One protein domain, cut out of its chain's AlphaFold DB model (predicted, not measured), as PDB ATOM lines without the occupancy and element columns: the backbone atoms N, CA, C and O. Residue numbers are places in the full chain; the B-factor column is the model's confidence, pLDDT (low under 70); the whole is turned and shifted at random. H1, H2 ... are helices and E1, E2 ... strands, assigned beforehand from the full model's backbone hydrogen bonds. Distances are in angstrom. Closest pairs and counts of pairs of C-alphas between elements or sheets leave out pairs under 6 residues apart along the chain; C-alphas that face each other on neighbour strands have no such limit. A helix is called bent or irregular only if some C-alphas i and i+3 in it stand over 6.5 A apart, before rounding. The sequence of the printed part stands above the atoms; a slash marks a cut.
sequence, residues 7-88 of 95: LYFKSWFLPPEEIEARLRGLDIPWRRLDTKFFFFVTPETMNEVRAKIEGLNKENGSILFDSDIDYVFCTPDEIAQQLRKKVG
ATOM      1  N   LEU A   7     -99.959 180.022 -14.801       94.81
ATOM      2  CA  LEU A   7     -99.047 179.161 -14.058       94.81
ATOM      3  C   LEU A   7     -98.418 178.177 -15.038       94.81
ATOM      4  O   LEU A   7     -99.086 177.747 -15.976       94.81
ATOM      5  N   TYR A   8     -97.159 177.799 -14.848       95.44
ATOM      6  CA  TYR A   8     -96.545 176.791 -15.702       95.44
ATOM      7  C   TYR A   8     -95.489 175.960 -14.986       95.44
ATOM      8  O   TYR A   8     -94.856 176.408 -14.034       95.44
ATOM      9  N   PHE A   9     -95.271 174.746 -15.478       95.81
ATOM     10  CA  PHE A   9     -94.139 173.913 -15.082       95.81
ATOM     11  C   PHE A   9     -93.567 173.184 -16.297       95.81
ATOM     12  O   PHE A   9     -94.204 173.077 -17.349       95.81
ATOM     13  N   LYS A  10     -92.335 172.691 -16.167       94.75
ATOM     14  CA  LYS A  10     -91.665 171.894 -17.202       94.75
ATOM     15  C   LYS A  10     -91.745 170.407 -16.855       94.75
ATOM     16  O   LYS A  10     -91.532 170.051 -15.698       94.75
ATOM     17  N   SER A  11     -92.008 169.551 -17.839       93.44
ATOM     18  CA  SER A  11     -91.779 168.103 -17.753       93.44
ATOM     19  C   SER A  11     -90.330 167.832 -17.343       93.44
ATOM     20  O   SER A  11     -89.396 168.442 -17.877       93.44
ATOM     21  N   TRP A  12     -90.167 166.964 -16.346       91.69
ATOM     22  CA  TRP A  12     -88.869 166.600 -15.797       91.69
ATOM     23  C   TRP A  12     -88.770 165.093 -15.581       91.69
ATOM     24  O   TRP A  12     -88.131 164.417 -16.382       91.69
ATOM     25  N   PHE A  13     -89.422 164.562 -14.542       93.56
ATOM     26  CA  PHE A  13     -89.460 163.117 -14.305       93.56
ATOM     27  C   PHE A  13     -90.519 162.413 -15.145       93.56
ATOM     28  O   PHE A  13     -90.263 161.322 -15.652       93.56
ATOM     29  N   LEU A  14     -91.702 163.015 -15.283       92.75
ATOM     30  CA  LEU A  14     -92.781 162.422 -16.063       92.75
ATOM     31  C   LEU A  14     -92.639 162.811 -17.538       92.75
ATOM     32  O   LEU A  14     -92.377 163.987 -17.832       92.75
ATOM     33  N   PRO A  15     -92.845 161.865 -18.472       94.44
ATOM     34  CA  PRO A  15     -92.826 162.175 -19.889       94.44
ATOM     35  C   PRO A  15     -93.983 163.130 -20.237       94.44
ATOM     36  O   PRO A  15     -95.062 163.044 -19.635       94.44
ATOM     37  N   PRO A  16     -93.791 164.050 -21.198       94.62
ATOM     38  CA  PRO A  16     -94.809 165.033 -21.552       94.62
ATOM     39  C   PRO A  16     -96.178 164.433 -21.903       94.62
ATOM     40  O   PRO A  16     -97.208 164.996 -21.546       94.62
ATOM     41  N   GLU A  17     -96.199 163.278 -22.558       94.62
ATOM     42  CA  GLU A  17     -97.406 162.573 -22.988       94.62
ATOM     43  C   GLU A  17     -98.243 162.092 -21.795       94.62
ATOM     44  O   GLU A  17     -99.473 162.137 -21.835       94.62
ATOM     45  N   GLU A  18     -97.587 161.662 -20.714       94.31
ATOM     46  CA  GLU A  18     -98.264 161.242 -19.487       94.31
ATOM     47  C   GLU A  18     -98.866 162.442 -18.754       94.31
ATOM     48  O   GLU A  18    -100.005 162.385 -18.283       94.31
ATOM     49  N   ILE A  19     -98.132 163.556 -18.714       94.38
ATOM     50  CA  ILE A  19     -98.629 164.815 -18.160       94.38
ATOM     51  C   ILE A  19     -99.866 165.260 -18.951       94.38
ATOM     52  O   ILE A  19    -100.906 165.516 -18.349       94.38
ATOM     53  N   GLU A  20     -99.814 165.271 -20.287       94.25
ATOM     54  CA  GLU A  20    -100.977 165.602 -21.125       94.25
ATOM     55  C   GLU A  20    -102.174 164.690 -20.864       94.25
ATOM     56  O   GLU A  20    -103.301 165.175 -20.757       94.25
ATOM     57  N   ALA A  21    -101.954 163.378 -20.747       93.31
ATOM     58  CA  ALA A  21    -103.028 162.428 -20.487       93.31
ATOM     59  C   ALA A  21    -103.748 162.730 -19.163       93.31
ATOM     60  O   ALA A  21    -104.979 162.723 -19.123       93.31
ATOM     61  N   ARG A  22    -102.998 163.062 -18.104       91.56
ATOM     62  CA  ARG A  22    -103.567 163.454 -16.804       91.56
ATOM     63  C   ARG A  22    -104.281 164.806 -16.876       91.56
ATOM     64  O   ARG A  22    -105.350 164.966 -16.294       91.56
ATOM     65  N   LEU A  23    -103.734 165.760 -17.630       93.00
ATOM     66  CA  LEU A  23    -104.322 167.092 -17.793       93.00
ATOM     67  C   LEU A  23    -105.601 167.102 -18.636       93.00
ATOM     68  O   LEU A  23    -106.463 167.943 -18.404       93.00
ATOM     69  N   ARG A  24    -105.776 166.168 -19.583       90.44
ATOM     70  CA  ARG A  24    -107.025 166.038 -20.365       90.44
ATOM     71  C   ARG A  24    -108.255 165.752 -19.503       90.44
ATOM     72  O   ARG A  24    -109.363 166.042 -19.937       90.44
ATOM     73  N   GLY A  25    -108.069 165.185 -18.311       85.38
ATOM     74  CA  GLY A  25    -109.148 164.938 -17.353       85.38
ATOM     75  C   GLY A  25    -109.513 166.148 -16.488       85.38
ATOM     76  O   GLY A  25    -110.450 166.058 -15.698       85.38
ATOM     77  N   LEU A  26    -108.778 167.258 -16.597       87.75
ATOM     78  CA  LEU A  26    -109.009 168.456 -15.799       87.75
ATOM     79  C   LEU A  26    -109.787 169.497 -16.606       87.75
ATOM     80  O   LEU A  26    -109.391 169.864 -17.709       87.75
ATOM     81  N   ASP A  27    -110.850 170.032 -16.007       88.81
ATOM     82  CA  ASP A  27    -111.589 171.179 -16.541       88.81
ATOM     83  C   ASP A  27    -110.837 172.481 -16.217       88.81
ATOM     84  O   ASP A  27    -111.206 173.249 -15.327       88.81
ATOM     85  N   ILE A  28    -109.673 172.654 -16.848       90.81
ATOM     86  CA  ILE A  28    -108.852 173.867 -16.778       90.81
ATOM     87  C   ILE A  28    -108.293 174.178 -18.170       90.81
ATOM     88  O   ILE A  28    -107.831 173.264 -18.853       90.81
ATOM     89  N   PRO A  29    -108.270 175.446 -18.611       94.50
ATOM     90  CA  PRO A  29    -107.617 175.798 -19.864       94.50
ATOM     91  C   PRO A  29    -106.098 175.671 -19.727       94.50
ATOM     92  O   PRO A  29    -105.480 176.309 -18.868       94.50
ATOM     93  N   TRP A  30    -105.484 174.869 -20.592       95.31
ATOM     94  CA  TRP A  30    -104.039 174.684 -20.616       95.31
ATOM     95  C   TRP A  30    -103.505 174.544 -22.038       95.31
ATOM     96  O   TRP A  30    -104.236 174.241 -22.980       95.31
ATOM     97  N   ARG A  31    -102.201 174.769 -22.185       94.94
ATOM     98  CA  ARG A  31    -101.473 174.587 -23.438       94.94
ATOM     99  C   ARG A  31    -100.078 174.045 -23.179       94.94
ATOM    100  O   ARG A  31     -99.376 174.508 -22.282       94.94
ATOM    101  N   ARG A  32     -99.659 173.089 -24.003       94.06
ATOM    102  CA  ARG A  32     -98.284 172.586 -24.039       94.06
ATOM    103  C   ARG A  32     -97.482 173.344 -25.099       94.06
ATOM    104  O   ARG A  32     -97.933 173.463 -26.235       94.06
ATOM    105  N   LEU A  33     -96.288 173.810 -24.739       90.38
ATOM    106  CA  LEU A  33     -95.265 174.279 -25.679       90.38
ATOM    107  C   LEU A  33     -93.968 173.527 -25.375       90.38
ATOM    108  O   LEU A  33     -93.360 173.732 -24.322       90.38
ATOM    109  N   ASP A  34     -93.560 172.647 -26.291       90.38
ATOM    110  CA  ASP A  34     -92.418 171.741 -26.117       90.38
ATOM    111  C   ASP A  34     -92.549 170.889 -24.834       90.38
ATOM    112  O   ASP A  34     -93.440 170.049 -24.732       90.38
ATOM    113  N   THR A  35     -91.693 171.110 -23.841       92.19
ATOM    114  CA  THR A  35     -91.670 170.419 -22.546       92.19
ATOM    115  C   THR A  35     -92.363 171.214 -21.441       92.19
ATOM    116  O   THR A  35     -92.368 170.779 -20.293       92.19
ATOM    117  N   LYS A  36     -92.937 172.384 -21.743       94.06
ATOM    118  CA  LYS A  36     -93.597 173.258 -20.766       94.06
ATOM    119  C   LYS A  36     -95.115 173.184 -20.892       94.06
ATOM    120  O   LYS A  36     -95.658 173.168 -21.995       94.06
ATOM    121  N   PHE A  37     -95.780 173.204 -19.746       96.00
ATOM    122  CA  PHE A  37     -97.230 173.151 -19.606       96.00
ATOM    123  C   PHE A  37     -97.707 174.431 -18.949       96.00
ATOM    124  O   PHE A  37     -97.324 174.706 -17.815       96.00
ATOM    125  N   PHE A  38     -98.518 175.199 -19.667       96.12
ATOM    126  CA  PHE A  38     -99.059 176.482 -19.238       96.12
ATOM    127  C   PHE A  38    -100.541 176.330 -18.920       96.12
ATOM    128  O   PHE A  38    -101.276 175.723 -19.691       96.12
ATOM    129  N   PHE A  39    -100.977 176.917 -17.815       96.12
ATOM    130  CA  PHE A  39    -102.347 176.905 -17.320       96.12
ATOM    131  C   PHE A  39    -102.829 178.335 -17.217       96.12
ATOM    132  O   PHE A  39    -102.142 179.171 -16.629       96.12
ATOM    133  N   PHE A  40    -103.990 178.633 -17.782       94.81
ATOM    134  CA  PHE A  40    -104.566 179.961 -17.655       94.81
ATOM    135  C   PHE A  40    -105.101 180.172 -16.245       94.81
ATOM    136  O   PHE A  40    -105.771 179.303 -15.689       94.81
ATOM    137  N   VAL A  41    -104.803 181.336 -15.676       94.25
ATOM    138  CA  VAL A  41    -105.302 181.738 -14.365       94.25
ATOM    139  C   VAL A  41    -105.773 183.180 -14.395       94.25
ATOM    140  O   VAL A  41    -105.218 184.031 -15.084       94.25
ATOM    141  N   THR A  42    -106.785 183.453 -13.586       91.69
ATOM    142  CA  THR A  42    -107.177 184.799 -13.174       91.69
ATOM    143  C   THR A  42    -106.887 184.946 -11.679       91.69
ATOM    144  O   THR A  42    -106.668 183.937 -10.999       91.69
ATOM    145  N   PRO A  43    -106.920 186.166 -11.114       89.81
ATOM    146  CA  PRO A  43    -106.795 186.351  -9.667       89.81
ATOM    147  C   PRO A  43    -107.791 185.512  -8.848       89.81
ATOM    148  O   PRO A  43    -107.484 185.113  -7.730       89.81
ATOM    149  N   GLU A  44    -108.960 185.211  -9.419       91.06
ATOM    150  CA  GLU A  44    -110.019 184.424  -8.783       91.06
ATOM    151  C   GLU A  44    -109.763 182.913  -8.886       91.06
ATOM    152  O   GLU A  44    -110.021 182.176  -7.936       91.06
ATOM    153  N   THR A  45    -109.215 182.435 -10.011       92.25
ATOM    154  CA  THR A  45    -109.032 180.994 -10.272       92.25
ATOM    155  C   THR A  45    -107.643 180.469  -9.917       92.25
ATOM    156  O   THR A  45    -107.439 179.257  -9.858       92.25
ATOM    157  N   MET A  46    -106.680 181.349  -9.629       90.94
ATOM    158  CA  MET A  46    -105.274 180.990  -9.407       90.94
ATOM    159  C   MET A  46    -105.076 179.912  -8.335       90.94
ATOM    160  O   MET A  46    -104.323 178.959  -8.548       90.94
ATOM    161  N   ASN A  47    -105.744 180.046  -7.187       92.12
ATOM    162  CA  ASN A  47    -105.611 179.088  -6.087       92.12
ATOM    163  C   ASN A  47    -106.219 177.725  -6.440       92.12
ATOM    164  O   ASN A  47    -105.633 176.694  -6.113       92.12
ATOM    165  N   GLU A  48    -107.354 177.716  -7.141       93.81
ATOM    166  CA  GLU A  48    -108.013 176.485  -7.580       93.81
ATOM    167  C   GLU A  48    -107.161 175.741  -8.613       93.81
ATOM    168  O   GLU A  48    -106.886 174.552  -8.454       93.81
ATOM    169  N   VAL A  49    -106.687 176.449  -9.644       93.94
ATOM    170  CA  VAL A  49    -105.831 175.870 -10.686       93.94
ATOM    171  C   VAL A  49    -104.547 175.325 -10.070       93.94
ATOM    172  O   VAL A  49    -104.170 174.193 -10.367       93.94
ATOM    173  N   ARG A  50    -103.914 176.073  -9.154       93.75
ATOM    174  CA  ARG A  50    -102.731 175.608  -8.421       93.75
ATOM    175  C   ARG A  50    -103.018 174.317  -7.660       93.75
ATOM    176  O   ARG A  50    -102.237 173.382  -7.787       93.75
ATOM    177  N   ALA A  51    -104.117 174.242  -6.912       93.75
ATOM    178  CA  ALA A  51    -104.480 173.041  -6.162       93.75
ATOM    179  C   ALA A  51    -104.710 171.830  -7.085       93.75
ATOM    180  O   ALA A  51    -104.235 170.736  -6.787       93.75
ATOM    181  N   LYS A  52    -105.371 172.034  -8.235       93.06
ATOM    182  CA  LYS A  52    -105.626 170.981  -9.234       93.06
ATOM    183  C   LYS A  52    -104.337 170.404  -9.834       93.06
ATOM    184  O   LYS A  52    -104.268 169.203 -10.076       93.06
ATOM    185  N   ILE A  53    -103.321 171.238 -10.068       93.06
ATOM    186  CA  ILE A  53    -102.066 170.812 -10.716       93.06
ATOM    187  C   ILE A  53    -100.933 170.495  -9.731       93.06
ATOM    188  O   ILE A  53     -99.918 169.938 -10.143       93.06
ATOM    189  N   GLU A  54    -101.075 170.830  -8.444       91.69
ATOM    190  CA  GLU A  54    -100.004 170.679  -7.451       91.69
ATOM    191  C   GLU A  54     -99.543 169.222  -7.319       91.69
ATOM    192  O   GLU A  54     -98.339 168.966  -7.303       91.69
ATOM    193  N   GLY A  55    -100.486 168.274  -7.262       91.81
ATOM    194  CA  GLY A  55    -100.176 166.844  -7.171       91.81
ATOM    195  C   GLY A  55     -99.321 166.376  -8.347       91.81
ATOM    196  O   GLY A  55     -98.221 165.867  -8.146       91.81
ATOM    197  N   LEU A  56     -99.769 166.677  -9.569       92.88
ATOM    198  CA  LEU A  56     -99.045 166.349 -10.796       92.88
ATOM    199  C   LEU A  56     -97.669 167.022 -10.856       92.88
ATOM    200  O   LEU A  56     -96.691 166.405 -11.269       92.88
ATOM    201  N   ASN A  57     -97.567 168.280 -10.423       92.69
ATOM    202  CA  ASN A  57     -96.295 168.991 -10.390       92.69
ATOM    203  C   ASN A  57     -95.305 168.359  -9.393       92.69
ATOM    204  O   ASN A  57     -94.123 168.224  -9.714       92.69
ATOM    205  N   LYS A  58     -95.786 167.941  -8.211       92.94
ATOM    206  CA  LYS A  58     -94.986 167.227  -7.202       92.94
ATOM    207  C   LYS A  58     -94.505 165.875  -7.727       92.94
ATOM    208  O   LYS A  58     -93.324 165.577  -7.598       92.94
ATOM    209  N   GLU A  59     -95.382 165.095  -8.359       92.88
ATOM    210  CA  GLU A  59     -95.025 163.807  -8.978       92.88
ATOM    211  C   GLU A  59     -94.019 163.970 -10.124       92.88
ATOM    212  O   GLU A  59     -93.063 163.208 -10.233       92.88
ATOM    213  N   ASN A  60     -94.190 165.002 -10.953       93.94
ATOM    214  CA  ASN A  60     -93.243 165.357 -12.008       93.94
ATOM    215  C   ASN A  60     -91.898 165.878 -11.461       93.94
ATOM    216  O   ASN A  60     -90.931 165.979 -12.216       93.94
ATOM    217  N   GLY A  61     -91.818 166.217 -10.170       92.44
ATOM    218  CA  GLY A  61     -90.608 166.736  -9.533       92.44
ATOM    219  C   GLY A  61     -90.196 168.119 -10.043       92.44
ATOM    220  O   GLY A  61     -89.008 168.435 -10.063       92.44
ATOM    221  N   SER A  62     -91.158 168.925 -10.499       92.38
ATOM    222  CA  SER A  62     -90.901 170.243 -11.087       92.38
ATOM    223  C   SER A  62     -91.328 171.377 -10.158       92.38
ATOM    224  O   SER A  62     -91.977 171.174  -9.128       92.38
ATOM    225  N   ILE A  63     -90.938 172.597 -10.514       91.25
ATOM    226  CA  ILE A  63     -91.323 173.818  -9.803       91.25
ATOM    227  C   ILE A  63     -92.421 174.504 -10.608       91.25
ATOM    228  O   ILE A  63     -92.336 174.606 -11.834       91.25
ATOM    229  N   LEU A  64     -93.445 174.982  -9.902       93.06
ATOM    230  CA  LEU A  64     -94.502 175.781 -10.496       93.06
ATOM    231  C   LEU A  64     -94.073 177.251 -10.539       93.06
ATOM    232  O   LEU A  64     -93.752 177.835  -9.506       93.06
ATOM    233  N   PHE A  65     -94.105 177.834 -11.727       92.94
ATOM    234  CA  PHE A  65     -93.739 179.219 -12.000       92.94
ATOM    235  C   PHE A  65     -94.967 180.036 -12.398       92.94
ATOM    236  O   PHE A  65     -95.947 179.496 -12.918       92.94
ATOM    237  N   ASP A  66     -94.902 181.342 -12.181       93.00
ATOM    238  CA  ASP A  66     -95.866 182.314 -12.680       93.00
ATOM    239  C   ASP A  66     -95.382 182.988 -13.971       93.00
ATOM    240  O   ASP A  66     -94.189 183.120 -14.244       93.00
ATOM    241  N   SER A  67     -96.340 183.395 -14.801       90.50
ATOM    242  CA  SER A  67     -96.091 184.262 -15.941       90.50
ATOM    243  C   SER A  67     -97.232 185.246 -16.124       90.50
ATOM    244  O   SER A  67     -98.405 184.897 -16.024       90.50
ATOM    245  N   ASP A  68     -96.895 186.488 -16.435       90.12
ATOM    246  CA  ASP A  68     -97.841 187.546 -16.785       90.12
ATOM    247  C   ASP A  68     -98.041 187.690 -18.314       90.12
ATOM    248  O   ASP A  68     -98.803 188.540 -18.774       90.12
ATOM    249  N   ILE A  69     -97.408 186.822 -19.117       89.50
ATOM    250  CA  ILE A  69     -97.757 186.596 -20.535       89.50
ATOM    251  C   ILE A  69     -98.801 185.489 -20.594       89.50
ATOM    252  O   ILE A  69     -98.664 184.504 -19.878       89.50
ATOM    253  N   ASP A  70     -99.801 185.641 -21.462       91.31
ATOM    254  CA  ASP A  70    -100.761 184.577 -21.749       91.31
ATOM    255  C   ASP A  70    -100.243 183.679 -22.881       91.31
ATOM    256  O   ASP A  70    -100.238 184.063 -24.044       91.31
ATOM    257  N   TYR A  71     -99.784 182.482 -22.548       92.06
ATOM    258  CA  TYR A  71     -99.343 181.451 -23.481       92.06
ATOM    259  C   TYR A  71    -100.472 180.518 -23.919       92.06
ATOM    260  O   TYR A  71    -100.286 179.756 -24.871       92.06
ATOM    261  N   VAL A  72    -101.619 180.541 -23.233       92.81
ATOM    262  CA  VAL A  72    -102.730 179.611 -23.463       92.81
ATOM    263  C   VAL A  72    -103.632 180.126 -24.574       92.81
ATOM    264  O   VAL A  72    -103.886 179.387 -25.525       92.81
ATOM    265  N   PHE A  73    -104.054 181.391 -24.497       92.12
ATOM    266  CA  PHE A  73    -104.998 181.963 -25.461       92.12
ATOM    267  C   PHE A  73    -104.356 182.845 -26.533       92.12
ATOM    268  O   PHE A  73    -104.929 182.969 -27.613       92.12
ATOM    269  N   CYS A  74    -103.164 183.409 -26.305       90.88
ATOM    270  CA  CYS A  74    -102.489 184.185 -27.347       90.88
ATOM    271  C   CYS A  74    -101.930 183.300 -28.467       90.88
ATOM    272  O   CYS A  74    -101.545 182.143 -28.278       90.88
ATOM    273  N   THR A  75    -101.831 183.877 -29.654       88.81
ATOM    274  CA  THR A  75    -101.111 183.312 -30.795       88.81
ATOM    275  C   THR A  75     -99.589 183.393 -30.594       88.81
ATOM    276  O   THR A  75     -99.109 184.206 -29.799       88.81
ATOM    277  N   PRO A  76     -98.793 182.582 -31.318       85.69
ATOM    278  CA  PRO A  76     -97.333 182.672 -31.277       85.69
ATOM    279  C   PRO A  76     -96.794 184.078 -31.577       85.69
ATOM    280  O   PRO A  76     -95.876 184.527 -30.895       85.69
ATOM    281  N   ASP A  77     -97.392 184.798 -32.532       86.94
ATOM    282  CA  ASP A  77     -97.032 186.184 -32.849       86.94
ATOM    283  C   ASP A  77     -97.296 187.141 -31.682       86.94
ATOM    284  O   ASP A  77     -96.448 187.969 -31.349       86.94
ATOM    285  N   GLU A  78     -98.440 187.015 -31.008       88.88
ATOM    286  CA  GLU A  78     -98.765 187.829 -29.831       88.88
ATOM    287  C   GLU A  78     -97.848 187.518 -28.643       88.88
ATOM    288  O   GLU A  78     -97.444 188.429 -27.915       88.88
ATOM    289  N   ILE A  79     -97.490 186.246 -28.447       87.69
ATOM    290  CA  ILE A  79     -96.513 185.825 -27.435       87.69
ATOM    291  C   ILE A  79     -95.142 186.421 -27.766       87.69
ATOM    292  O   ILE A  79     -94.503 187.013 -26.897       87.69
ATOM    293  N   ALA A  80     -94.700 186.330 -29.024       85.50
ATOM    294  CA  ALA A  80     -93.434 186.900 -29.472       85.50
ATOM    295  C   ALA A  80     -93.400 188.421 -29.277       85.50
ATOM    296  O   ALA A  80     -92.408 188.946 -28.776       85.50
ATOM    297  N   GLN A  81     -94.483 189.137 -29.587       86.06
ATOM    298  CA  GLN A  81     -94.586 190.577 -29.328       86.06
ATOM    299  C   GLN A  81     -94.499 190.911 -27.833       86.06
ATOM    300  O   GLN A  81     -93.806 191.858 -27.460       86.06
ATOM    301  N   GLN A  82     -95.173 190.143 -26.969       84.56
ATOM    302  CA  GLN A  82     -95.097 190.319 -25.514       84.56
ATOM    303  C   GLN A  82     -93.688 190.034 -24.978       84.56
ATOM    304  O   GLN A  82     -93.192 190.776 -24.130       84.56
ATOM    305  N   LEU A  83     -93.009 189.015 -25.511       83.81
ATOM    306  CA  LEU A  83     -91.618 188.715 -25.183       83.81
ATOM    307  C   LEU A  83     -90.680 189.843 -25.629       83.81
ATOM    308  O   LEU A  83     -89.936 190.354 -24.796       83.81
ATOM    309  N   ARG A  84     -90.767 190.310 -26.886       82.50
ATOM    310  CA  ARG A  84     -89.950 191.435 -27.398       82.50
ATOM    311  C   ARG A  84     -90.079 192.676 -26.524       82.50
ATOM    312  O   ARG A  84     -89.076 193.303 -26.199       82.50
ATOM    313  N   LYS A  85     -91.304 193.005 -26.101       81.94
ATOM    314  CA  LYS A  85     -91.566 194.146 -25.210       81.94
ATOM    315  C   LYS A  85     -90.906 194.004 -23.836       81.94
ATOM    316  O   LYS A  85     -90.578 195.020 -23.236       81.94
ATOM    317  N   LYS A  86     -90.720 192.779 -23.335       75.69
ATOM    318  CA  LYS A  86     -90.178 192.527 -21.993       75.69
ATOM    319  C   LYS A  86     -88.676 192.336 -21.930       75.69
ATOM    320  O   LYS A  86     -88.046 192.868 -21.027       75.69
ATOM    321  N   VAL A  87     -88.125 191.525 -22.827       71.38
ATOM    322  CA  VAL A  87     -86.710 191.124 -22.780       71.38
ATOM    323  C   VAL A  87     -85.854 191.850 -23.820       71.38
ATOM    324  O   VAL A  87     -84.641 191.668 -23.841       71.38
ATOM    325  N   GLY A  88     -86.464 192.698 -24.655       63.50
ATOM    326  CA  GLY A  88     -85.812 193.310 -25.810       63.50
ATOM    327  C   GLY A  88     -85.708 192.343 -26.994       63.50
ATOM    328  O   GLY A  88     -85.877 191.131 -26.858       63.50
TER     329      GLY A  88
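This is residues 7 to 88 of the 95 residues of an uncharacterized protein of Thermobacillus composti (strain DSM 18247 / JCM 13945 / KWC4) (UniProt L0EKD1). A small, strongly twisted sheet of four antiparallel strands has H1 and H2 side over one face, in two layers, while H3 is set off at the other end of the long axis, not on the sheet. The 82 printed residues hold three named helices and four named strands, in the order E1 H1 E2 E3 H2 E4 H3, class mixed; the sheet's order is E2 E3 E1 E4. The whole is compact, with a radius of gyration of the C-alphas of 12.8 A and spans of 35 by 28 by 20 A.

The sheet holds E2, residues 30 to 33; E3, residues 36 to 40, 13.2 A long; E1, residues 7 to 10, from C-alpha 7 at (-99.047, 179.161, -14.058); and E4, residues 65 to 67. H1 is residues 16 to 23, 10.4 A; H2 is residues 46 to 59, 20.0 A, irregular, with C-alphas 52 and 55 7.1 A apart. H3, residues 76 to 87, 16.0 A, ends at C-alpha 87 (-86.710, 191.124, -22.780).

E2 and E3 form a hairpin, with N 31 and O 38 2.8 A apart, within hydrogen-bond range, as are N 39 of E3 and O 7 of E1 at 2.8 A and N 8 of E1 and O 65 of E4 at 2.8 A. E1, H1, E2 and E3, H2, E4 are split strand-helix-strand units, each with another strand between its two strands, and right-handed crossovers. On the same face, H1 runs along E3 at a height of 9.7 A and H2 along E1 at 9.4 A. H1 and H2 are close but not clearly touching, closest at the C-alphas of Ile 19 and Leu 56, 7.5 A. H3 is apart from both. Each O i to N i+4 pair is within range in H1 and H3, and 8 of 10 in H2.

The C-alphas farthest apart, of Gly 25 and Gly 88, are 37.7 A apart. The printed part has no cut and no long link; residue 88 alone is under pLDDT 70.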